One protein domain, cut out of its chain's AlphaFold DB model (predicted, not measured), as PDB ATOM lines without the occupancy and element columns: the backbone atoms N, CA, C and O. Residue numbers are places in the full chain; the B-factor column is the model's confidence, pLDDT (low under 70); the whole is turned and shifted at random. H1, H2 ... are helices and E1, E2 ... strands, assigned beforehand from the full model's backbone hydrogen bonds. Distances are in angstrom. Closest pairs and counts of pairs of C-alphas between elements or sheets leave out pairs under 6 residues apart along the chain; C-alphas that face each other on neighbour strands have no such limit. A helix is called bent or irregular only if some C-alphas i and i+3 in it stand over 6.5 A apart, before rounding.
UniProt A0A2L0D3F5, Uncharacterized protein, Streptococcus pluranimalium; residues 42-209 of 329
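Overview. This is residues 42 to 209 of the 329 residues of an uncharacterized protein of Streptococcus pluranimalium (UniProt A0A2L0D3F5). Three strand units stand roughly in a row: the sheet of E3, E4, E5 and E6 in the middle, the strongly twisted sheet of E7 to E10 on one side of it, and the long bent hairpin of E1 and E2 on the other, splaying away from it. The two sheets do not touch strand to strand, E4 and E8 coming closest to it and only just staying apart at 8.2 A, with H3 at the join between the sheets; H2 packs on E7, and H1 lies far out beyond E2. The printed part has 168 residues, in the order E1 E2 H1 E3 E4 H2 E5 E6 H3 E7 E8 E9 E10, mixed helices and strands. Each sheet is antiparallel, in the orders E3 E4 E5 E6, E7 E8 E9 E10 and E1 E2. The whole is compact, with a radius of gyration of the C-alphas of 16.3 A and spans of 49 by 45 by 27 A.

Along the chain. The first sheet holds E3, residues 88 to 90; E4, 94 to 102, 25.3 A long; E5, 119 to 126, 22.8 A; and E6, 135 to 138. C-alpha 94 is at (69.705, 84.109, 74.124). The second holds E7, 150 to 154; E8, 165 to 172, 22.8 A; E9, 178 to 184, 19.7 A; and E10, 190 to 195, ending at C-alpha 195 at (79.195, 90.084, 50.525). E1, 46 to 54, spans 22.6 A from C-alpha 46 at (70.073, 100.611, 79.291), and E2, 57 to 64, spans 22.7 A. H1 is 68 to 77, 14.2 A; H2 is 106 to 109; H3 is 139 to 144.

Arrangement. E4 and E5 are inner strands, antiparallel at 172 degrees, with N 97 and O 123 2.9 A apart. At the edges, E3 pairs with E4 through N 89 and O 96, 2.9 A, and E6 with E5 through N 122 and O 137, 2.9 A. Residues 42 to 43 pair with 100 to 101 of E4. E1 bends by 55 degrees at residue 49 and forms a hairpin with E2, N 52 and O 59 being 2.9 A apart. E7 to E10 form a meander, each strand the antiparallel neighbour of the one before, with N 152 and O 170 at 3.0 A, N 169 and O 181 at 2.8 A, and N 182 and O 191 at 2.9 A. E4 and E8 are only just apart, at 8.2 A. H2 is on the second sheet, at a height of 6.2 A over the sheet; its closest C-alphas to E7 are Gly 106 and Val 152, 4.7 A. H3 only grazes both sheets; the C-alphas of Trp 120 and Leu 140 are its closest to E5, 5.7 A. H1 touches no helix. In H1 and H3 every O i to N i+4 pair is within hydrogen-bond range; H2 is too short for one.

Size, cuts and confidence. The C-alphas of Lys 55 and Lys 175 are the two farthest apart, 49.4 A. The printed part has no cut, and no link is long. Residues 196 to 209 hold no named element. Mean pLDDT of the printed part is 80.8; residue 85 and residues 105 to 116, 142 to 154 and 196 to 206 are under 70.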
ATOM      1  N   TYR A  42      70.868 106.501  67.632       84.56
ATOM      2  CA  TYR A  42      70.850 106.325  69.068       84.56
ATOM      3  C   TYR A  42      69.921 105.199  69.519       84.56
ATOM      4  O   TYR A  42      68.757 105.122  69.134       84.56
ATOM      5  N   ALA A  43      70.472 104.331  70.360       85.38
ATOM      6  CA  ALA A  43      69.760 103.422  71.238       85.38
ATOM      7  C   ALA A  43      70.329 103.644  72.647       85.38
ATOM      8  O   ALA A  43      71.520 103.389  72.868       85.38
ATOM      9  N   PRO A  44      69.525 104.136  73.601       83.81
ATOM     10  CA  PRO A  44      70.020 104.565  74.902       83.81
ATOM     11  C   PRO A  44      70.718 103.441  75.654       83.81
ATOM     12  O   PRO A  44      70.227 102.310  75.673       83.81
ATOM     13  N   SER A  45      71.796 103.765  76.377       88.19
ATOM     14  CA  SER A  45      72.439 102.761  77.211       88.19
ATOM     15  C   SER A  45      71.531 102.378  78.372       88.19
ATOM     16  O   SER A  45      71.311 103.153  79.315       88.19
ATOM     17  N   LYS A  46      70.996 101.162  78.309       90.88
ATOM     18  CA  LYS A  46      70.073 100.611  79.291       90.88
ATOM     19  C   LYS A  46      70.649  99.315  79.842       90.88
ATOM     20  O   LYS A  46      71.220  98.491  79.148       90.88
ATOM     21  N   LYS A  47      70.493  99.127  81.150       90.88
ATOM     22  CA  LYS A  47      70.897  97.894  81.832       90.88
ATOM     23  C   LYS A  47      69.687  97.199  82.408       90.88
ATOM     24  O   LYS A  47      68.813  97.852  82.984       90.88
ATOM     25  N   LEU A  48      69.670  95.875  82.304       92.06
ATOM     26  CA  LEU A  48      68.667  95.047  82.954       92.06
ATOM     27  C   LEU A  48      68.749  95.254  84.474       92.06
ATOM     28  O   LEU A  48      69.729  94.876  85.115       92.06
ATOM     29  N   ALA A  49      67.739  95.907  85.044       90.81
ATOM     30  CA  ALA A  49      67.707  96.288  86.455       90.81
ATOM     31  C   ALA A  49      66.844  95.348  87.293       90.81
ATOM     32  O   ALA A  49      67.089  95.169  88.484       90.81
ATOM     33  N   PHE A  50      65.827  94.760  86.673       90.44
ATOM     34  CA  PHE A  50      64.982  93.751  87.283       90.44
ATOM     35  C   PHE A  50      64.588  92.727  86.233       90.44
ATOM     36  O   PHE A  50      64.375  93.065  85.065       90.44
ATOM     37  N   ARG A  51      64.456  91.488  86.688       91.75
ATOM     38  CA  ARG A  51      63.841  90.415  85.929       91.75
ATOM     39  C   ARG A  51      63.074  89.478  86.847       91.75
ATOM     40  O   ARG A  51      63.433  89.317  88.015       91.75
ATOM     41  N   HIS A  52      62.061  88.845  86.288       91.94
ATOM     42  CA  HIS A  52      61.286  87.803  86.926       91.94
ATOM     43  C   HIS A  52      60.818  86.815  85.862       91.94
ATOM     44  O   HIS A  52      60.341  87.225  84.806       91.94
ATOM     45  N   GLU A  53      60.970  85.528  86.146       92.75
ATOM     46  CA  GLU A  53      60.482  84.455  85.290       92.75
ATOM     47  C   GLU A  53      59.169  83.919  85.862       92.75
ATOM     48  O   GLU A  53      59.087  83.578  87.045       92.75
ATOM     49  N   GLU A  54      58.142  83.845  85.020       90.69
ATOM     50  CA  GLU A  54      56.845  83.257  85.350       90.69
ATOM     51  C   GLU A  54      56.447  82.276  84.243       90.69
ATOM     52  O   GLU A  54      55.912  82.681  83.209       90.69
ATOM     53  N   LYS A  55      56.670  80.975  84.474       89.50
ATOM     54  CA  LYS A  55      56.495  79.928  83.449       89.50
ATOM     55  C   LYS A  55      57.314  80.282  82.195       89.50
ATOM     56  O   LYS A  55      58.510  80.496  82.320       89.50
ATOM     57  N   ASP A  56      56.670  80.400  81.034       94.31
ATOM     58  CA  ASP A  56      57.295  80.751  79.754       94.31
ATOM     59  C   ASP A  56      57.327  82.274  79.491       94.31
ATOM     60  O   ASP A  56      57.359  82.714  78.344       94.31
ATOM     61  N   LEU A  57      57.265  83.105  80.538       96.00
ATOM     62  CA  LEU A  57      57.413  84.557  80.438       96.00
ATOM     63  C   LEU A  57      58.681  85.028  81.146       96.00
ATOM     64  O   LEU A  57      58.908  84.695  82.309       96.00
ATOM     65  N   LEU A  58      59.429  85.906  80.483       96.75
ATOM     66  CA  LEU A  58      60.502  86.686  81.085       96.75
ATOM     67  C   LEU A  58      60.069  88.152  81.182       96.75
ATOM     68  O   LEU A  58      59.994  88.886  80.199       96.75
ATOM     69  N   ILE A  59      59.787  88.592  82.401       96.12
ATOM     70  CA  ILE A  59      59.359  89.952  82.719       96.12
ATOM     71  C   ILE A  59      60.600  90.751  83.083       96.12
ATOM     72  O   ILE A  59      61.339  90.370  83.987       96.12
ATOM     73  N   THR A  60      60.837  91.873  82.412       95.56
ATOM     74  CA  THR A  60      62.052  92.673  82.586       95.56
ATOM     75  C   THR A  60      61.745  94.141  82.818       95.56
ATOM     76  O   THR A  60      60.757  94.697  82.330       95.56
ATOM     77  N   LYS A  61      62.630  94.786  83.574       93.75
ATOM     78  CA  LYS A  61      62.695  96.238  83.664       93.75
ATOM     79  C   LYS A  61      64.115  96.697  83.406       93.75
ATOM     80  O   LYS A  61      65.049  96.315  84.119       93.75
ATOM     81  N   TRP A  62      64.243  97.567  82.425       93.06
ATOM     82  CA  TRP A  62      65.493  98.186  82.039       93.06
ATOM     83  C   TRP A  62      65.646  99.533  82.738       93.06
ATOM     84  O   TRP A  62      64.676 100.179  83.139       93.06
ATOM     85  N   LYS A  63      66.889  99.935  82.979       92.25
ATOM     86  CA  LYS A  63      67.208 101.214  83.602       92.25
ATOM     87  C   LYS A  63      68.219 101.939  82.744       92.25
ATOM     88  O   LYS A  63      69.297 101.403  82.490       92.25
ATOM     89  N   LEU A  64      67.881 103.174  82.386       91.19
ATOM     90  CA  LEU A  64      68.805 104.106  81.757       91.19
ATOM     91  C   LEU A  64      70.071 104.234  82.618       91.19
ATOM     92  O   LEU A  64      70.001 104.583  83.802       91.19
ATOM     93  N   ALA A  65      71.211 103.901  82.026       89.56
ATOM     94  CA  ALA A  65      72.526 104.030  82.641       89.56
ATOM     95  C   ALA A  65      73.110 105.444  82.465       89.56
ATOM     96  O   ALA A  65      74.040 105.815  83.178       89.56
ATOM     97  N   GLU A  66      72.547 106.229  81.545       86.94
ATOM     98  CA  GLU A  66      72.994 107.574  81.185       86.94
ATOM     99  C   GLU A  66      72.325 108.692  81.991       86.94
ATOM    100  O   GLU A  66      71.357 108.499  82.737       86.94
ATOM    101  N   ASN A  67      72.836 109.912  81.806       89.31
ATOM    102  CA  ASN A  67      72.185 111.110  82.302       89.31
ATOM    103  C   ASN A  67      70.848 111.324  81.577       89.31
ATOM    104  O   ASN A  67      70.807 111.515  80.367       89.31
ATOM    105  N   LYS A  68      69.748 111.369  82.335       89.25
ATOM    106  CA  LYS A  68      68.396 111.525  81.781       89.25
ATOM    107  C   LYS A  68      68.216 112.779  80.914       89.25
ATOM    108  O   LYS A  68      67.481 112.723  79.939       89.25
ATOM    109  N   THR A  69      68.826 113.906  81.280       88.44
ATOM    110  CA  THR A  69      68.697 115.146  80.500       88.44
ATOM    111  C   THR A  69      69.459 115.050  79.181       88.44
ATOM    112  O   THR A  69      68.959 115.519  78.170       88.44
ATOM    113  N   GLU A  70      70.641 114.434  79.183       89.06
ATOM    114  CA  GLU A  70      71.409 114.204  77.953       89.06
ATOM    115  C   GLU A  70      70.691 113.215  77.036       89.06
ATOM    116  O   GLU A  70      70.525 113.514  75.862       89.06
ATOM    117  N   TYR A  71      70.170 112.116  77.593       88.12
ATOM    118  CA  TYR A  71      69.310 111.169  76.879       88.12
ATOM    119  C   TYR A  71      68.153 111.877  76.160       88.12
ATOM    120  O   TYR A  71      67.977 111.689  74.961       88.12
ATOM    121  N   GLN A  72      67.392 112.720  76.868       88.19
ATOM    122  CA  GLN A  72      66.257 113.450  76.286       88.19
ATOM    123  C   GLN A  72      66.688 114.359  75.134       88.19
ATOM    124  O   GLN A  72      66.068 114.368  74.083       88.19
ATOM    125  N   VAL A  73      67.785 115.093  75.311       89.31
ATOM    126  CA  VAL A  73      68.283 115.993  74.267       89.31
ATOM    127  C   VAL A  73      68.806 115.224  73.055       89.31
ATOM    128  O   VAL A  73      68.586 115.667  71.934       89.31
ATOM    129  N   ILE A  74      69.490 114.093  73.262       87.38
ATOM    130  CA  ILE A  74      69.983 113.258  72.162       87.38
ATOM    131  C   ILE A  74      68.805 112.628  71.415       87.38
ATOM    132  O   ILE A  74      68.716 112.833  70.210       87.38
ATOM    133  N   SER A  75      67.901 111.932  72.115       85.94
ATOM    134  CA  SER A  75      66.708 111.290  71.526       85.94
ATOM    135  C   SER A  75      65.865 112.261  70.696       85.94
ATOM    136  O   SER A  75      65.511 111.956  69.566       85.94
ATOM    137  N   GLU A  76      65.645 113.486  71.181       87.50
ATOM    138  CA  GLU A  76      64.910 114.520  70.435       87.50
ATOM    139  C   GLU A  76      65.684 115.100  69.235       87.50
ATOM    140  O   GLU A  76      65.094 115.775  68.391       87.50
ATOM    141  N   SER A  77      67.003 114.896  69.169       85.62
ATOM    142  CA  SER A  77      67.870 115.495  68.145       85.62
ATOM    143  C   SER A  77      68.272 114.547  67.026       85.62
ATOM    144  O   SER A  77      68.526 115.018  65.919       85.62
ATOM    145  N   VAL A  78      68.384 113.251  67.313       83.81
ATOM    146  CA  VAL A  78      68.928 112.272  66.369       83.81
ATOM    147  C   VAL A  78      68.015 112.104  65.167       83.81
ATOM    148  O   VAL A  78      66.792 112.167  65.267       83.81
ATOM    149  N   MET A  79      68.626 111.836  64.015       80.19
ATOM    150  CA  MET A  79      67.880 111.528  62.798       80.19
ATOM    151  C   MET A  79      67.130 110.195  62.923       80.19
ATOM    152  O   MET A  79      66.048 110.048  62.359       80.19
ATOM    153  N   PHE A  80      67.707 109.236  63.654       75.19
ATOM    154  CA  PHE A  80      67.136 107.909  63.864       75.19
ATOM    155  C   PHE A  80      67.323 107.462  65.319       75.19
ATOM    156  O   PHE A  80      68.443 107.182  65.759       75.19
ATOM    157  N   GLU A  81      66.218 107.362  66.053       78.00
ATOM    158  CA  GLU A  81      66.156 106.654  67.332       78.00
ATOM    159  C   GLU A  81      65.602 105.251  67.085       78.00
ATOM    160  O   GLU A  81      64.599 105.098  66.392       78.00
ATOM    161  N   PHE A  82      66.284 104.233  67.613       75.81
ATOM    162  CA  PHE A  82      65.810 102.858  67.510       75.81
ATOM    163  C   PHE A  82      64.637 102.612  68.463       75.81
ATOM    164  O   PHE A  82      64.716 102.911  69.657       75.81
ATOM    165  N   GLU A  83      63.595 101.966  67.960       78.75
ATOM    166  CA  GLU A  83      62.487 101.444  68.744       78.75
ATOM    167  C   GLU A  83      62.936 100.270  69.638       78.75
ATOM    168  O   GLU A  83      63.897  99.556  69.328       78.75
ATOM    169  N   PRO A  84      62.222  99.987  70.744       75.50
ATOM    170  CA  PRO A  84      62.561  98.913  71.677       75.50
ATOM    171  C   PRO A  84      62.825  97.530  71.093       75.50
ATOM    172  O   PRO A  84      63.606  96.792  71.706       75.50
ATOM    173  N   TYR A  85      62.173  97.175  69.983       69.06
ATOM    174  CA  TYR A  85      62.372  95.898  69.287       69.06
ATOM    175  C   TYR A  85      63.604  95.906  68.387       69.06
ATOM    176  O   TYR A  85      64.253  94.882  68.240       69.06
ATOM    177  N   GLU A  86      64.001  97.068  67.874       74.81
ATOM    178  CA  GLU A  86      65.186  97.187  67.027       74.81
ATOM    179  C   GLU A  86      66.481  97.064  67.836       74.81
ATOM    180  O   GLU A  86      67.519  96.705  67.286       74.81
ATOM    181  N   TYR A  87      66.437  97.345  69.147       83.56
ATOM    182  CA  TYR A  87      67.601  97.237  70.031       83.56
ATOM    183  C   TYR A  87      67.535  96.113  71.071       83.56
ATOM    184  O   TYR A  87      68.444  95.974  71.895       83.56
ATOM    185  N   THR A  88      66.465  95.320  71.102       89.94
ATOM    186  CA  THR A  88      66.378  94.143  71.975       89.94
ATOM    187  C   THR A  88      65.688  93.005  71.247       89.94
ATOM    188  O   THR A  88      64.490  93.081  70.998       89.94
ATOM    189  N   THR A  89      66.427  91.937  70.971       89.00
ATOM    190  CA  THR A  89      65.942  90.798  70.189       89.00
ATOM    191  C   THR A  89      66.037  89.507  70.999       89.00
ATOM    192  O   THR A  89      66.948  89.327  71.817       89.00
ATOM    193  N   LEU A  90      65.052  88.631  70.816       91.62
ATOM    194  CA  LEU A  90      64.923  87.371  71.538       91.62
ATOM    195  C   LEU A  90      65.231  86.215  70.588       91.62
ATOM    196  O   LEU A  90      64.498  85.992  69.627       91.62
ATOM    197  N   GLY A  91      66.293  85.485  70.901       91.69
ATOM    198  CA  GLY A  91      66.631  84.186  70.342       91.69
ATOM    199  C   GLY A  91      65.943  83.034  71.081       91.69
ATOM    200  O   GLY A  91      64.971  83.218  71.814       91.69
ATOM    201  N   LYS A  92      66.411  81.810  70.853       91.56
ATOM    202  CA  LYS A  92      65.934  80.586  71.502       91.56
ATOM    203  C   LYS A  92      66.562  80.432  72.878       91.56
ATOM    204  O   LYS A  92      65.838  80.271  73.856       91.56
ATOM    205  N   ASP A  93      67.884  80.524  72.940       93.81
ATOM    206  CA  ASP A  93      68.672  80.394  74.161       93.81
ATOM    207  C   ASP A  93      69.232  81.744  74.637       93.81
ATOM    208  O   ASP A  93      69.740  81.838  75.757       93.81
ATOM    209  N   TYR A  94      69.105  82.807  73.834       94.88
ATOM    210  CA  TYR A  94      69.705  84.109  74.124       94.88
ATOM    211  C   TYR A  94      68.729  85.279  74.036       94.88
ATOM    212  O   TYR A  94      67.883  85.356  73.152       94.88
ATOM    213  N   LEU A  95      68.902  86.254  74.928       94.50
ATOM    214  CA  LEU A  95      68.342  87.598  74.790       94.50
ATOM    215  C   LEU A  95      69.491  88.558  74.498       94.50
ATOM    216  O   LEU A  95      70.470  88.600  75.244       94.50
ATOM    217  N   VAL A  96      69.370  89.344  73.436       93.38
ATOM    218  CA  VAL A  96      70.417  90.269  73.002       93.38
ATOM    219  C   VAL A  96      69.906  91.696  73.116       93.38
ATOM    220  O   VAL A  96      68.830  92.020  72.623       93.38
ATOM    221  N   HIS A  97      70.678  92.551  73.778       92.69
ATOM    222  CA  HIS A  97      70.390  93.974  73.924       92.69
ATOM    223  C   HIS A  97      71.554  94.797  73.389       92.69
ATOM    224  O   HIS A  97      72.708  94.505  73.697       92.69
ATOM    225  N   GLN A  98      71.268  95.843  72.623       89.56
ATOM    226  CA  GLN A  98      72.294  96.744  72.109       89.56
ATOM    227  C   GLN A  98      72.132  98.153  72.660       89.56
ATOM    228  O   GLN A  98      71.029  98.661  72.850       89.56
ATOM    229  N   ASN A  99      73.275  98.792  72.858       89.44
ATOM    230  CA  ASN A  99      73.390 100.186  73.236       89.44
ATOM    231  C   ASN A  99      74.191 100.865  72.125       89.44
ATOM    232  O   ASN A  99      75.276 100.386  71.786       89.44
ATOM    233  N   ILE A 100      73.685 101.963  71.564       86.12
ATOM    234  CA  ILE A 100      74.302 102.639  70.418       86.12
ATOM    235  C   ILE A 100      74.263 104.148  70.632       86.12
ATOM    236  O   ILE A 100      73.204 104.728  70.842       86.12
ATOM    237  N   ARG A 101      75.412 104.802  70.500       86.38
ATOM    238  CA  ARG A 101      75.509 106.254  70.391       86.38
ATOM    239  C   ARG A 101      76.571 106.593  69.361       86.38
ATOM    240  O   ARG A 101      77.761 106.540  69.668       86.38
ATOM    241  N   LEU A 102      76.111 106.928  68.159       82.00
ATOM    242  CA  LEU A 102      76.948 107.263  67.009       82.00
ATOM    243  C   LEU A 102      76.509 108.610  66.440       82.00
ATOM    244  O   LEU A 102      75.312 108.873  66.331       82.00
ATOM    245  N   LYS A 103      77.463 109.466  66.074       80.00
ATOM    246  CA  LYS A 103      77.195 110.801  65.502       80.00
ATOM    247  C   LYS A 103      76.752 110.733  64.048       80.00
ATOM    248  O   LYS A 103      76.044 111.615  63.574       80.00
ATOM    249  N   GLU A 104      77.159 109.671  63.366       75.69
ATOM    250  CA  GLU A 104      76.905 109.408  61.958       75.69
ATOM    251  C   GLU A 104      76.569 107.921  61.773       75.69
ATOM    252  O   GLU A 104      76.990 107.064  62.555       75.69
ATOM    253  N   ARG A 105      75.806 107.600  60.726       69.94
ATOM    254  CA  ARG A 105      75.412 106.227  60.378       69.94
ATOM    255  C   ARG A 105      75.965 105.843  59.013       69.94
ATOM    256  O   ARG A 105      75.893 106.620  58.063       69.94
ATOM    257  N   GLY A 106      76.411 104.596  58.887       66.81
ATOM    258  CA  GLY A 106      76.752 104.005  57.598       66.81
ATOM    259  C   GLY A 106      77.865 104.701  56.856       66.81
ATOM    260  O   GLY A 106      78.891 105.007  57.450       66.81
ATOM    261  N   LEU A 107      77.662 104.929  55.557       64.31
ATOM    262  CA  LEU A 107      78.665 105.562  54.700       64.31
ATOM    263  C   LEU A 107      79.077 106.946  55.209       64.31
ATOM    264  O   LEU A 107      80.229 107.323  55.043       64.31
ATOM    265  N   PHE A 108      78.180 107.677  55.879       66.81
ATOM    266  CA  PHE A 108      78.516 108.986  56.441       66.81
ATOM    267  C   PHE A 108      79.547 108.901  57.562       66.81
ATOM    268  O   PHE A 108      80.296 109.845  57.740       66.81
ATOM    269  N   ALA A 109      79.624 107.761  58.251       66.19
ATOM    270  CA  ALA A 109      80.608 107.511  59.294       66.19
ATOM    271  C   ALA A 109      81.939 106.939  58.750       66.19
ATOM    272  O   ALA A 109      82.842 106.616  59.526       66.19
ATOM    273  N   LEU A 110      82.095 106.792  57.423       61.12
ATOM    274  CA  LEU A 110      83.384 106.454  56.813       61.12
ATOM    275  C   LEU A 110      84.316 107.669  56.855       61.12
ATOM    276  O   LEU A 110      84.014 108.727  56.312       61.12
ATOM    277  N   GLY A 111      85.494 107.499  57.455       55.31
ATOM    278  CA  GLY A 111      86.526 108.539  57.493       55.31
ATOM    279  C   GLY A 111      86.293 109.651  58.522       55.31
ATOM    280  O   GLY A 111      87.128 110.553  58.615       55.31
ATOM    281  N   SER A 112      85.223 109.593  59.323       60.00
ATOM    282  CA  SER A 112      85.064 110.491  60.466       60.00
ATOM    283  C   SER A 112      85.978 110.091  61.625       60.00
ATOM    284  O   SER A 112      86.284 108.917  61.861       60.00
ATOM    285  N   HIS A 113      86.486 111.099  62.337       62.25
ATOM    286  CA  HIS A 113      87.266 110.856  63.542       62.25
ATOM    287  C   HIS A 113      86.313 110.445  64.659       62.25
ATOM    288  O   HIS A 113      85.472 111.242  65.074       62.25
ATOM    289  N   ARG A 114      86.465 109.210  65.141       66.44
ATOM    290  CA  ARG A 114      85.721 108.737  66.306       66.44
ATOM    291  C   ARG A 114      86.130 109.531  67.529       66.44
ATOM    292  O   ARG A 114      87.312 109.671  67.835       66.44
ATOM    293  N   GLU A 115      85.134 110.000  68.252       66.38
ATOM    294  CA  GLU A 115      85.337 110.726  69.496       66.38
ATOM    295  C   GLU A 115      85.124 109.788  70.683       66.38
ATOM    296  O   GLU A 115      84.384 108.810  70.613       66.38
ATOM    297  N   SER A 116      85.775 110.090  71.806       67.62
ATOM    298  CA  SER A 116      85.807 109.193  72.976       67.62
ATOM    299  C   SER A 116      84.442 108.898  73.618       67.62
ATOM    300  O   SER A 116      84.345 108.019  74.475       67.62
ATOM    301  N   ASP A 117      83.406 109.653  73.250       79.50
ATOM    302  CA  ASP A 117      82.052 109.503  73.760       79.50
ATOM    303  C   ASP A 117      81.158 108.607  72.887       79.50
ATOM    304  O   ASP A 117      80.077 108.229  73.334       79.50
ATOM    305  N   GLU A 118      81.573 108.200  71.692       82.25
ATOM    306  CA  GLU A 118      80.801 107.241  70.897       82.25
ATOM    307  C   GLU A 118      80.937 105.826  71.456       82.25
ATOM    308  O   GLU A 118      81.996 105.412  71.930       82.25
ATOM    309  N   TYR A 119      79.843 105.072  71.427       85.12
ATOM    310  CA  TYR A 119      79.859 103.683  71.860       85.12
ATOM    311  C   TYR A 119      78.896 102.852  71.028       85.12
ATOM    312  O   TYR A 119      77.857 103.319  70.558       85.12
ATOM    313  N   TRP A 120      79.229 101.575  70.913       86.00
ATOM    314  CA  TRP A 120      78.286 100.573  70.472       86.00
ATOM    315  C   TRP A 120      78.627  99.258  71.151       86.00
ATOM    316  O   TRP A 120      79.669  98.649  70.889       86.00
ATOM    317  N   THR A 121      77.749  98.848  72.060       89.12
ATOM    318  CA  THR A 121      77.932  97.638  72.847       89.12
ATOM    319  C   THR A 121      76.756  96.697  72.687       89.12
ATOM    320  O   THR A 121      75.607  97.134  72.626       89.12
ATOM    321  N   ILE A 122      77.049  95.402  72.659       90.75
ATOM    322  CA  ILE A 122      76.054  94.333  72.672       90.75
ATOM    323  C   ILE A 122      76.178  93.578  73.986       90.75
ATOM    324  O   ILE A 122      77.264  93.125  74.327       90.75
ATOM    325  N   ASP A 123      75.064  93.429  74.690       93.88
ATOM    326  CA  ASP A 123      74.917  92.618  75.890       93.88
ATOM    327  C   ASP A 123      74.127  91.347  75.547       93.88
ATOM    328  O   ASP A 123      72.966  91.412  75.138       93.88
ATOM    329  N   ILE A 124      74.758  90.186  75.723       95.31
ATOM    330  CA  ILE A 124      74.175  88.867  75.446       95.31
ATOM    331  C   ILE A 124      73.852  88.185  76.773       95.31
ATOM    332  O   ILE A 124      74.749  87.902  77.574       95.31
ATOM    333  N   TYR A 125      72.573  87.907  76.998       95.25
ATOM    334  CA  TYR A 125      72.057  87.224  78.177       95.25
ATOM    335  C   TYR A 125      71.736  85.771  77.829       95.25
ATOM    336  O   TYR A 125      70.982  85.511  76.896       95.25
ATOM    337  N   ASP A 126      72.285  84.835  78.601       94.75
ATOM    338  CA  ASP A 126      71.960  83.409  78.519       94.75
ATOM    339  C   ASP A 126      70.622  83.150  79.228       94.75
ATOM    340  O   ASP A 126      70.498  83.389  80.433       94.75
ATOM    341  N   LEU A 127      69.615  82.687  78.485       93.75
ATOM    342  CA  LEU A 127      68.281  82.407  79.017       93.75
ATOM    343  C   LEU A 127      68.258  81.166  79.920       93.75
ATOM    344  O   LEU A 127      67.366  81.051  80.755       93.75
ATOM    345  N   LYS A 128      69.244  80.262  79.814       91.69
ATOM    346  CA  LYS A 128      69.364  79.079  80.688       91.69
ATOM    347  C   LYS A 128      69.841  79.453  82.085       91.69
ATOM    348  O   LYS A 128      69.556  78.745  83.049       91.69
ATOM    349  N   ASP A 129      70.595  80.543  82.200       90.12
ATOM    350  CA  ASP A 129      71.073  81.056  83.476       90.12
ATOM    351  C   ASP A 129      71.209  82.573  83.446       90.12
ATOM    352  O   ASP A 129      72.299  83.151  83.349       90.12
ATOM    353  N   LEU A 130      70.068  83.229  83.632       85.12
ATOM    354  CA  LEU A 130      70.025  84.675  83.703       85.12
ATOM    355  C   LEU A 130      70.831  85.205  84.904       85.12
ATOM    356  O   LEU A 130      71.252  86.359  84.875       85.12
ATOM    357  N   THR A 131      71.109  84.426  85.964       86.44
ATOM    358  CA  THR A 131      71.869  84.906  87.147       86.44
ATOM    359  C   THR A 131      73.269  85.414  86.819       86.44
ATOM    360  O   THR A 131      73.779  86.296  87.519       86.44
ATOM    361  N   LYS A 132      73.847  84.940  85.715       90.44
ATOM    362  CA  LYS A 132      75.121  85.417  85.191       90.44
ATOM    363  C   LYS A 132      75.019  86.844  84.659       90.44
ATOM    364  O   LYS A 132      73.980  87.323  84.207       90.44
ATOM    365  N   LYS A 133      76.150  87.549  84.713       91.38
ATOM    366  CA  LYS A 133      76.288  88.823  84.003       91.38
ATOM    367  C   LYS A 133      76.209  88.561  82.496       91.38
ATOM    368  O   LYS A 133      76.715  87.521  82.069       91.38
ATOM    369  N   PRO A 134      75.630  89.486  81.711       94.31
ATOM    370  CA  PRO A 134      75.672  89.359  80.266       94.31
ATOM    371  C   PRO A 134      77.120  89.360  79.781       94.31
ATOM    372  O   PRO A 134      77.998  89.972  80.402       94.31
ATOM    373  N   TYR A 135      77.356  88.687  78.663       94.44
ATOM    374  CA  TYR A 135      78.588  88.869  77.914       94.44
ATOM    375  C   TYR A 135      78.475  90.162  77.106       94.44
ATOM    376  O   TYR A 135      77.571  90.288  76.283       94.44
ATOM    377  N   SER A 136      79.366  91.117  77.370       93.19
ATOM    378  CA  SER A 136      79.349  92.430  76.724       93.19
ATOM    379  C   SER A 136      80.454  92.532  75.676       93.19
ATOM    380  O   SER A 136      81.628  92.335  75.991       93.19
ATOM    381  N   ILE A 137      80.088  92.901  74.451       88.94
ATOM    382  CA  ILE A 137      81.009  93.129  73.334       88.94
ATOM    383  C   ILE A 137      80.997  94.606  72.988       88.94
ATOM    384  O   ILE A 137      79.933  95.182  72.787       88.94
ATOM    385  N   ASP A 138      82.177  95.210  72.886       86.81
ATOM    386  CA  ASP A 138      82.342  96.539  72.303       86.81
ATOM    387  C   ASP A 138      82.603  96.382  70.805       86.81
ATOM    388  O   ASP A 138      83.712  96.041  70.377       86.81
ATOM    389  N   LEU A 139      81.551  96.570  70.009       79.81
ATOM    390  CA  LEU A 139      81.646  96.359  68.575       79.81
ATOM    391  C   LEU A 139      82.471  97.448  67.902       79.81
ATOM    392  O   LEU A 139      83.258  97.111  67.014       79.81
ATOM    393  N   LEU A 140      82.391  98.704  68.366       75.69
ATOM    394  CA  LEU A 140      83.250  99.778  67.855       75.69
ATOM    395  C   LEU A 140      84.723  99.403  67.979       75.69
ATOM    396  O   LEU A 140      85.425  99.437  66.965       75.69
ATOM    397  N   LYS A 141      85.169  98.974  69.166       74.19
ATOM    398  CA  LYS A 141      86.559  98.544  69.383       74.19
ATOM    399  C   LYS A 141      86.930  97.303  68.581       74.19
ATOM    400  O   LYS A 141      88.037  97.221  68.057       74.19
ATOM    401  N   SER A 142      86.024  96.331  68.458       66.94
ATOM    402  CA  SER A 142      86.305  95.103  67.698       66.94
ATOM    403  C   SER A 142      86.606  95.378  66.215       66.94
ATOM    404  O   SER A 142      87.399  94.664  65.603       66.94
ATOM    405  N   MET A 143      86.035  96.453  65.659       64.25
ATOM    406  CA  MET A 143      86.252  96.881  64.276       64.25
ATOM    407  C   MET A 143      87.544  97.703  64.084       64.25
ATOM    408  O   MET A 143      88.028  97.812  62.962       64.25
ATOM    409  N   GLU A 144      88.155  98.237  65.149       57.25
ATOM    410  CA  GLU A 144      89.360  99.093  65.073       57.25
ATOM    411  C   GLU A 144      90.636  98.332  64.682       57.25
ATOM    412  O   GLU A 144      91.564  98.919  64.129       57.25
ATOM    413  N   ASN A 145      90.674  97.013  64.885       52.56
ATOM    414  CA  ASN A 145      91.836  96.184  64.546       52.56
ATOM    415  C   ASN A 145      91.887  95.744  63.069       52.56
ATOM    416  O   ASN A 145      92.744  94.939  62.698       52.56
ATOM    417  N   GLY A 146      91.013  96.264  62.197       45.84
ATOM    418  CA  GLY A 146      91.057  95.918  60.779       45.84
ATOM    419  C   GLY A 146      90.111  96.705  59.875       45.84
ATOM    420  O   GLY A 146      89.101  96.156  59.452       45.84
ATOM    421  N   LYS A 147      90.567  97.895  59.446       52.50
ATOM    422  CA  LYS A 147      90.052  98.738  58.336       52.50
ATOM    423  C   LYS A 147      88.772  99.529  58.626       52.50
ATOM    424  O   LYS A 147      88.004  99.161  59.505       52.50
ATOM    425  N   ASP A 148      88.579 100.615  57.861       57.31
ATOM    426  CA  ASP A 148      87.443 101.547  57.938       57.31
ATOM    427  C   ASP A 148      86.129 100.795  57.717       57.31
ATOM    428  O   ASP A 148      85.682 100.597  56.587       57.31
ATOM    429  N   ILE A 149      85.568 100.280  58.808       60.41
ATOM    430  CA  ILE A 149      84.347  99.494  58.801       60.41
ATOM    431  C   ILE A 149      83.296 100.210  59.639       60.41
ATOM    432  O   ILE A 149      83.551 100.577  60.790       60.41
ATOM    433  N   VAL A 150      82.111 100.397  59.061       65.75
ATOM    434  CA  VAL A 150      80.996 101.110  59.698       65.75
ATOM    435  C   VAL A 150      79.699 100.359  59.524       65.75
ATOM    436  O   VAL A 150      79.395  99.872  58.440       65.75
ATOM    437  N   ALA A 151      78.921 100.258  60.595       61.06
ATOM    438  CA  ALA A 151      77.661  99.538  60.556       61.06
ATOM    439  C   ALA A 151      76.479 100.405  60.161       61.06
ATOM    440  O   ALA A 151      76.471 101.622  60.361       61.06
ATOM    441  N   VAL A 152      75.458  99.737  59.628       62.75
ATOM    442  CA  VAL A 152      74.219 100.387  59.179       62.75
ATOM    443  C   VAL A 152      72.982  99.776  59.783       62.75
ATOM    444  O   VAL A 152      72.080 100.528  60.154       62.75
ATOM    445  N   VAL A 153      72.912  98.449  59.856       60.41
ATOM    446  CA  VAL A 153      71.702  97.739  60.273       60.41
ATOM    447  C   VAL A 153      72.077  96.523  61.099       60.41
ATOM    448  O   VAL A 153      73.039  95.811  60.797       60.41
ATOM    449  N   PHE A 154      71.263  96.304  62.114       67.12
ATOM    450  CA  PHE A 154      71.255  95.137  62.970       67.12
ATOM    451  C   PHE A 154      70.118  94.250  62.525       67.12
ATOM    452  O   PHE A 154      69.002  94.743  62.371       67.12
ATOM    453  N   GLY A 155      70.399  92.975  62.292       70.44
ATOM    454  CA  GLY A 155      69.317  92.019  62.145       70.44
ATOM    455  C   GLY A 155      68.884  91.467  63.496       70.44
ATOM    456  O   GLY A 155      69.525  91.683  64.526       70.44
ATOM    457  N   ASN A 156      67.789  90.726  63.460       80.00
ATOM    458  CA  ASN A 156      67.337  89.909  64.574       80.00
ATOM    459  C   ASN A 156      68.189  88.649  64.719       80.00
ATOM    460  O   ASN A 156      68.965  88.322  63.824       80.00
ATOM    461  N   VAL A 157      68.051  87.940  65.842       85.44
ATOM    462  CA  VAL A 157      68.672  86.615  65.972       85.44
ATOM    463  C   VAL A 157      68.138  85.706  64.864       85.44
ATOM    464  O   VAL A 157      66.927  85.582  64.677       85.44
ATOM    465  N   THR A 158      69.054  85.084  64.133       86.00
ATOM    466  CA  THR A 158      68.769  84.138  63.052       86.00
ATOM    467  C   THR A 158      69.480  82.821  63.313       86.00
ATOM    468  O   THR A 158      70.401  82.757  64.130       86.00
ATOM    469  N   PHE A 159      69.104  81.779  62.579       85.31
ATOM    470  CA  PHE A 159      69.896  80.556  62.509       85.31
ATOM    471  C   PHE A 159      70.808  80.569  61.287       85.31
ATOM    472  O   PHE A 159      70.395  80.992  60.208       85.31
ATOM    473  N   ASP A 160      72.055  80.137  61.471       82.00
ATOM    474  CA  ASP A 160      72.948  79.824  60.356       82.00
ATOM    475  C   ASP A 160      72.596  78.473  59.707       82.00
ATOM    476  O   ASP A 160      71.773  77.713  60.214       82.00
ATOM    477  N   GLU A 161      73.280  78.132  58.613       79.81
ATOM    478  CA  GLU A 161      73.105  76.858  57.890       79.81
ATOM    479  C   GLU A 161      73.340  75.600  58.757       79.81
ATOM    480  O   GLU A 161      73.006  74.485  58.354       79.81
ATOM    481  N   LYS A 162      73.954  75.742  59.940       84.25
ATOM    482  CA  LYS A 162      74.209  74.653  60.896       84.25
ATOM    483  C   LYS A 162      73.189  74.630  62.038       84.25
ATOM    484  O   LYS A 162      73.307  73.782  62.924       84.25
ATOM    485  N   GLY A 163      72.214  75.539  62.037       85.06
ATOM    486  CA  GLY A 163      71.218  75.690  63.094       85.06
ATOM    487  C   GLY A 163      71.746  76.373  64.359       85.06
ATOM    488  O   GLY A 163      71.159  76.197  65.426       85.06
ATOM    489  N   GLN A 164      72.853  77.116  64.280       90.31
ATOM    490  CA  GLN A 164      73.394  77.894  65.400       90.31
ATOM    491  C   GLN A 164      72.758  79.281  65.451       90.31
ATOM    492  O   GLN A 164      72.554  79.910  64.412       90.31
ATOM    493  N   GLU A 165      72.490  79.783  66.656       92.25
ATOM    494  CA  GLU A 165      71.998  81.148  66.828       92.25
ATOM    495  C   GLU A 165      73.104  82.163  66.548       92.25
ATOM    496  O   GLU A 165      74.143  82.199  67.216       92.25
ATOM    497  N   VAL A 166      72.855  83.028  65.574       91.19
ATOM    498  CA  VAL A 166      73.764  84.096  65.174       91.19
ATOM    499  C   VAL A 166      73.031  85.430  65.138       91.19
ATOM    500  O   VAL A 166      71.829  85.501  64.889       91.19
ATOM    501  N   LEU A 167      73.767  86.511  65.376       88.75
ATOM    502  CA  LEU A 167      73.280  87.871  65.182       88.75
ATOM    503  C   LEU A 167      73.978  88.490  63.962       88.75
ATOM    504  O   LEU A 167      75.185  88.756  64.020       88.75
ATOM    505  N   PRO A 168      73.259  88.737  62.858       86.56
ATOM    506  CA  PRO A 168      73.828  89.371  61.687       86.56
ATOM    507  C   PRO A 168      74.004  90.877  61.883       86.56
ATOM    508  O   PRO A 168      73.091  91.612  62.264       86.56
ATOM    509  N   ILE A 169      75.205  91.348  61.561       83.06
ATOM    510  CA  ILE A 169      75.613  92.745  61.665       83.06
ATOM    511  C   ILE A 169      76.023  93.213  60.271       83.06
ATOM    512  O   ILE A 169      76.999  92.723  59.695       83.06
ATOM    513  N   THR A 170      75.267  94.164  59.720       80.44
ATOM    514  CA  THR A 170      75.536  94.737  58.397       80.44
ATOM    515  C   THR A 170      76.523  95.891  58.505       80.44
ATOM    516  O   THR A 170      76.305  96.852  59.246       80.44
ATOM    517  N   LEU A 171      77.586  95.802  57.713       79.94
ATOM    518  CA  LEU A 171      78.781  96.628  57.737       79.94
ATOM    519  C   LEU A 171      79.112  97.152  56.330       79.94
ATOM    520  O   LEU A 171      78.743  96.550  55.326       79.94
ATOM    521  N   TYR A 172      79.845  98.255  56.267       77.19
ATOM    522  CA  TYR A 172      80.468  98.811  55.067       77.19
ATOM    523  C   TYR A 172      81.970  98.820  55.248       77.19
ATOM    524  O   TYR A 172      82.421  99.001  56.372       77.19
ATOM    525  N   ASN A 173      82.743  98.618  54.185       76.94
ATOM    526  CA  ASN A 173      84.196  98.788  54.227       76.94
ATOM    527  C   ASN A 173      84.611 100.173  53.690       76.94
ATOM    528  O   ASN A 173      83.784 100.947  53.213       76.94
ATOM    529  N   SER A 174      85.918 100.445  53.695       73.50
ATOM    530  CA  SER A 174      86.511 101.700  53.212       73.50
ATOM    531  C   SER A 174      86.274 102.010  51.730       73.50
ATOM    532  O   SER A 174      86.544 103.119  51.281       73.50
ATOM    533  N   LYS A 175      85.807 101.024  50.960       77.56
ATOM    534  CA  LYS A 175      85.445 101.145  49.545       77.56
ATOM    535  C   LYS A 175      83.937 101.273  49.337       77.56
ATOM    536  O   LYS A 175      83.491 101.180  48.203       77.56
ATOM    537  N   GLU A 176      83.180 101.459  50.418       77.31
ATOM    538  CA  GLU A 176      81.718 101.509  50.414       77.31
ATOM    539  C   GLU A 176      81.052 100.164  50.063       77.31
ATOM    540  O   GLU A 176      79.845 100.115  49.826       77.31
ATOM    541  N   ASP A 177      81.789  99.046  50.092       79.25
ATOM    542  CA  ASP A 177      81.184  97.730  49.877       79.25
ATOM    543  C   ASP A 177      80.391  97.317  51.123       79.25
ATOM    544  O   ASP A 177      80.948  97.255  52.226       79.25
ATOM    545  N   ARG A 178      79.114  96.970  50.937       80.31
ATOM    546  CA  ARG A 178      78.233  96.427  51.978       80.31
ATOM    547  C   ARG A 178      78.482  94.927  52.172       80.31
ATOM    548  O   ARG A 178      78.528  94.157  51.214       80.31
ATOM    549  N   PHE A 179      78.611  94.490  53.419       79.19
ATOM    550  CA  PHE A 179      78.777  93.084  53.785       79.19
ATOM    551  C   PHE A 179      78.186  92.789  55.165       79.19
ATOM    552  O   PHE A 179      77.990  93.690  55.975       79.19
ATOM    553  N   THR A 180      77.940  91.518  55.462       82.88
ATOM    554  CA  THR A 180      77.468  91.068  56.776       82.88
ATOM    555  C   THR A 180      78.527  90.217  57.458       82.88
ATOM    556  O   THR A 180      79.164  89.367  56.830       82.88
ATOM    557  N   ARG A 181      78.706  90.447  58.759       84.25
ATOM    558  CA  ARG A 181      79.362  89.505  59.669       84.25
ATOM    559  C   ARG A 181      78.339  88.950  60.643       84.25
ATOM    560  O   ARG A 181      77.344  89.608  60.934       84.25
ATOM    561  N   LEU A 182      78.610  87.764  61.155       86.75
ATOM    562  CA  LEU A 182      77.713  87.043  62.037       86.75
ATOM    563  C   LEU A 182      78.365  86.949  63.403       86.75
ATOM    564  O   LEU A 182      79.478  86.457  63.528       86.75
ATOM    565  N   LEU A 183      77.693  87.430  64.434       89.25
ATOM    566  CA  LEU A 183      78.118  87.180  65.797       89.25
ATOM    567  C   LEU A 183      77.510  85.857  66.247       89.25
ATOM    568  O   LEU A 183      76.299  85.783  66.443       89.25
ATOM    569  N   ASN A 184      78.333  84.828  66.413       92.31
ATOM    570  CA  ASN A 184      77.872  83.552  66.942       92.31
ATOM    571  C   ASN A 184      77.514  83.724  68.422       92.31
ATOM    572  O   ASN A 184      78.345  84.133  69.239       92.31
ATOM    573  N   LEU A 185      76.252  83.459  68.766       93.56
ATOM    574  CA  LEU A 185      75.748  83.709  70.109       93.56
ATOM    575  C   LEU A 185      76.195  82.656  71.108       93.56
ATOM    576  O   LEU A 185      76.096  82.946  72.289       93.56
ATOM    577  N   ASP A 186      76.740  81.511  70.701       93.25
ATOM    578  CA  ASP A 186      77.350  80.532  71.602       93.25
ATOM    579  C   ASP A 186      78.811  80.887  71.888       93.25
ATOM    580  O   ASP A 186      79.162  81.159  73.045       93.25
ATOM    581  N   THR A 187      79.640  80.942  70.840       93.12
ATOM    582  CA  THR A 187      81.096  81.178  70.927       93.12
ATOM    583  C   THR A 187      81.433  82.618  71.307       93.12
ATOM    584  O   THR A 187      82.495  82.883  71.869       93.12
ATOM    585  N   LYS A 188      80.496  83.544  71.061       90.94
ATOM    586  CA  LYS A 188      80.654  84.996  71.202       90.94
ATOM    587  C   LYS A 188      81.712  85.591  70.271       90.94
ATOM    588  O   LYS A 188      82.226  86.683  70.532       90.94
ATOM    589  N   GLU A 189      82.040  84.878  69.199       88.06
ATOM    590  CA  GLU A 189      83.008  85.302  68.199       88.06
ATOM    591  C   GLU A 189      82.312  85.833  66.944       88.06
ATOM    592  O   GLU A 189      81.209  85.425  66.579       88.06
ATOM    593  N   MET A 190      82.974  86.783  66.284       85.00
ATOM    594  CA  MET A 190      82.549  87.277  64.979       85.00
ATOM    595  C   MET A 190      83.017  86.302  63.900       85.00
ATOM    596  O   MET A 190      84.213  86.187  63.626       85.00
ATOM    597  N   GLU A 191      82.065  85.650  63.257       82.38
ATOM    598  CA  GLU A 191      82.244  84.627  62.240       82.38
ATOM    599  C   GLU A 191      81.701  85.106  60.882       82.38
ATOM    600  O   GLU A 191      80.864  86.008  60.782       82.38
ATOM    601  N   GLY A 192      82.200  84.497  59.807       72.00
ATOM    602  CA  GLY A 192      81.673  84.697  58.459       72.00
ATOM    603  C   GLY A 192      81.961  86.061  57.815       72.00
ATOM    604  O   GLY A 192      82.306  87.061  58.447       72.00
ATOM    605  N   TYR A 193      81.838  86.077  56.492       72.31
ATOM    606  CA  TYR A 193      81.818  87.276  55.663       72.31
ATOM    607  C   TYR A 193      80.870  86.998  54.504       72.31
ATOM    608  O   TYR A 193      81.153  86.134  53.675       72.31
ATOM    609  N   ILE A 194      79.754  87.720  54.464       76.81
ATOM    610  CA  ILE A 194      78.756  87.585  53.405       76.81
ATOM    611  C   ILE A 194      78.764  88.896  52.614       76.81
ATOM    612  O   ILE A 194      78.282  89.910  53.130       76.81
ATOM    613  N   PRO A 195      79.342  88.929  51.399       70.44
ATOM    614  CA  PRO A 195      79.195  90.084  50.525       70.44
ATOM    615  C   PRO A 195      77.711  90.281  50.210       70.44
ATOM    616  O   PRO A 195      77.039  89.330  49.813       70.44
ATOM    617  N   GLN A 196      77.193  91.499  50.371       69.31
ATOM    618  CA  GLN A 196      75.818  91.793  49.976       69.31
ATOM    619  C   GLN A 196      75.805  92.359  48.554       69.31
ATOM    620  O   GLN A 196      76.310  93.451  48.303       69.31
ATOM    621  N   THR A 197      75.229  91.612  47.610       58.47
ATOM    622  CA  THR A 197      74.978  92.080  46.240       58.47
ATOM    623  C   THR A 197      73.488  92.358  46.057       58.47
ATOM    624  O   THR A 197      72.689  91.426  46.081       58.47
ATOM    625  N   GLY A 198      73.116  93.623  45.841       56.41
ATOM    626  CA  GLY A 198      71.723  94.052  45.652       56.41
ATOM    627  C   GLY A 198      71.061  94.604  46.921       56.41
ATOM    628  O   GLY A 198      71.701  94.760  47.957       56.41
ATOM    629  N   ASN A 199      69.771  94.936  46.827       52.06
ATOM    630  CA  ASN A 199      68.923  95.106  48.007       52.06
ATOM    631  C   ASN A 199      68.461  93.719  48.416       52.06
ATOM    632  O   ASN A 199      67.961  93.020  47.543       52.06
ATOM    633  N   LEU A 200      68.591  93.361  49.690       51.97
ATOM    634  CA  LEU A 200      67.582  92.615  50.442       51.97
ATOM    635  C   LEU A 200      68.094  92.433  51.870       51.97
ATOM    636  O   LEU A 200      69.202  91.954  52.095       51.97
ATOM    637  N   ASP A 201      67.252  92.777  52.836       53.62
ATOM    638  CA  ASP A 201      67.415  92.474  54.260       53.62
ATOM    639  C   ASP A 201      67.259  90.960  54.554       53.62
ATOM    640  O   ASP A 201      66.893  90.557  55.654       53.62
ATOM    641  N   VAL A 202      67.547  90.115  53.557       57.94
ATOM    642  CA  VAL A 202      67.445  88.656  53.574       57.94
ATOM    643  C   VAL A 202      68.842  88.100  53.338       57.94
ATOM    644  O   VAL A 202      69.463  88.369  52.310       57.94
ATOM    645  N   LEU A 203      69.347  87.337  54.303       67.50
ATOM    646  CA  LEU A 203      70.627  86.644  54.204       67.50
ATOM    647  C   LEU A 203      70.371  85.241  53.637       67.50
ATOM    648  O   LEU A 203      69.750  84.433  54.323       67.50
ATOM    649  N   PRO A 204      70.806  84.930  52.402       62.88
ATOM    650  CA  PRO A 204      70.574  83.612  51.812       62.88
ATOM    651  C   PRO A 204      71.188  82.509  52.681       62.88
ATOM    652  O   PRO A 204      72.354  82.618  53.056       62.88
ATOM    653  N   GLY A 205      70.409  81.470  52.990       63.94
ATOM    654  CA  GLY A 205      70.830  80.378  53.880       63.94
ATOM    655  C   GLY A 205      70.695  80.678  55.378       63.94
ATOM    656  O   GLY A 205      71.154  79.879  56.190       63.94
ATOM    657  N   TYR A 206      70.083  81.809  55.749       68.06
ATOM    658  CA  TYR A 206      69.799  82.171  57.137       68.06
ATOM    659  C   TYR A 206      68.307  82.382  57.325       68.06
ATOM    660  O   TYR A 206      67.664  83.124  56.580       68.06
ATOM    661  N   GLU A 207      67.776  81.772  58.373       70.31
ATOM    662  CA  GLU A 207      66.359  81.845  58.693       70.31
ATOM    663  C   GLU A 207      66.129  82.787  59.864       70.31
ATOM    664  O   GLU A 207      66.787  82.712  60.910       70.31
ATOM    665  N   TYR A 208      65.162  83.683  59.687       74.00
ATOM    666  CA  TYR A 208      64.658  84.505  60.771       74.00
ATOM    667  C   TYR A 208      64.106  83.621  61.885       74.00
ATOM    668  O   TYR A 208      63.389  82.661  61.611       74.00
ATOM    669  N   TYR A 209      64.367  83.954  63.149       76.06
ATOM    670  CA  TYR A 209      63.815  83.184  64.257       76.06
ATOM    671  C   TYR A 209      62.833  83.990  65.125       76.06
ATOM    672  O   TYR A 209      63.231  84.992  65.721       76.06
TER     673      TYR A 209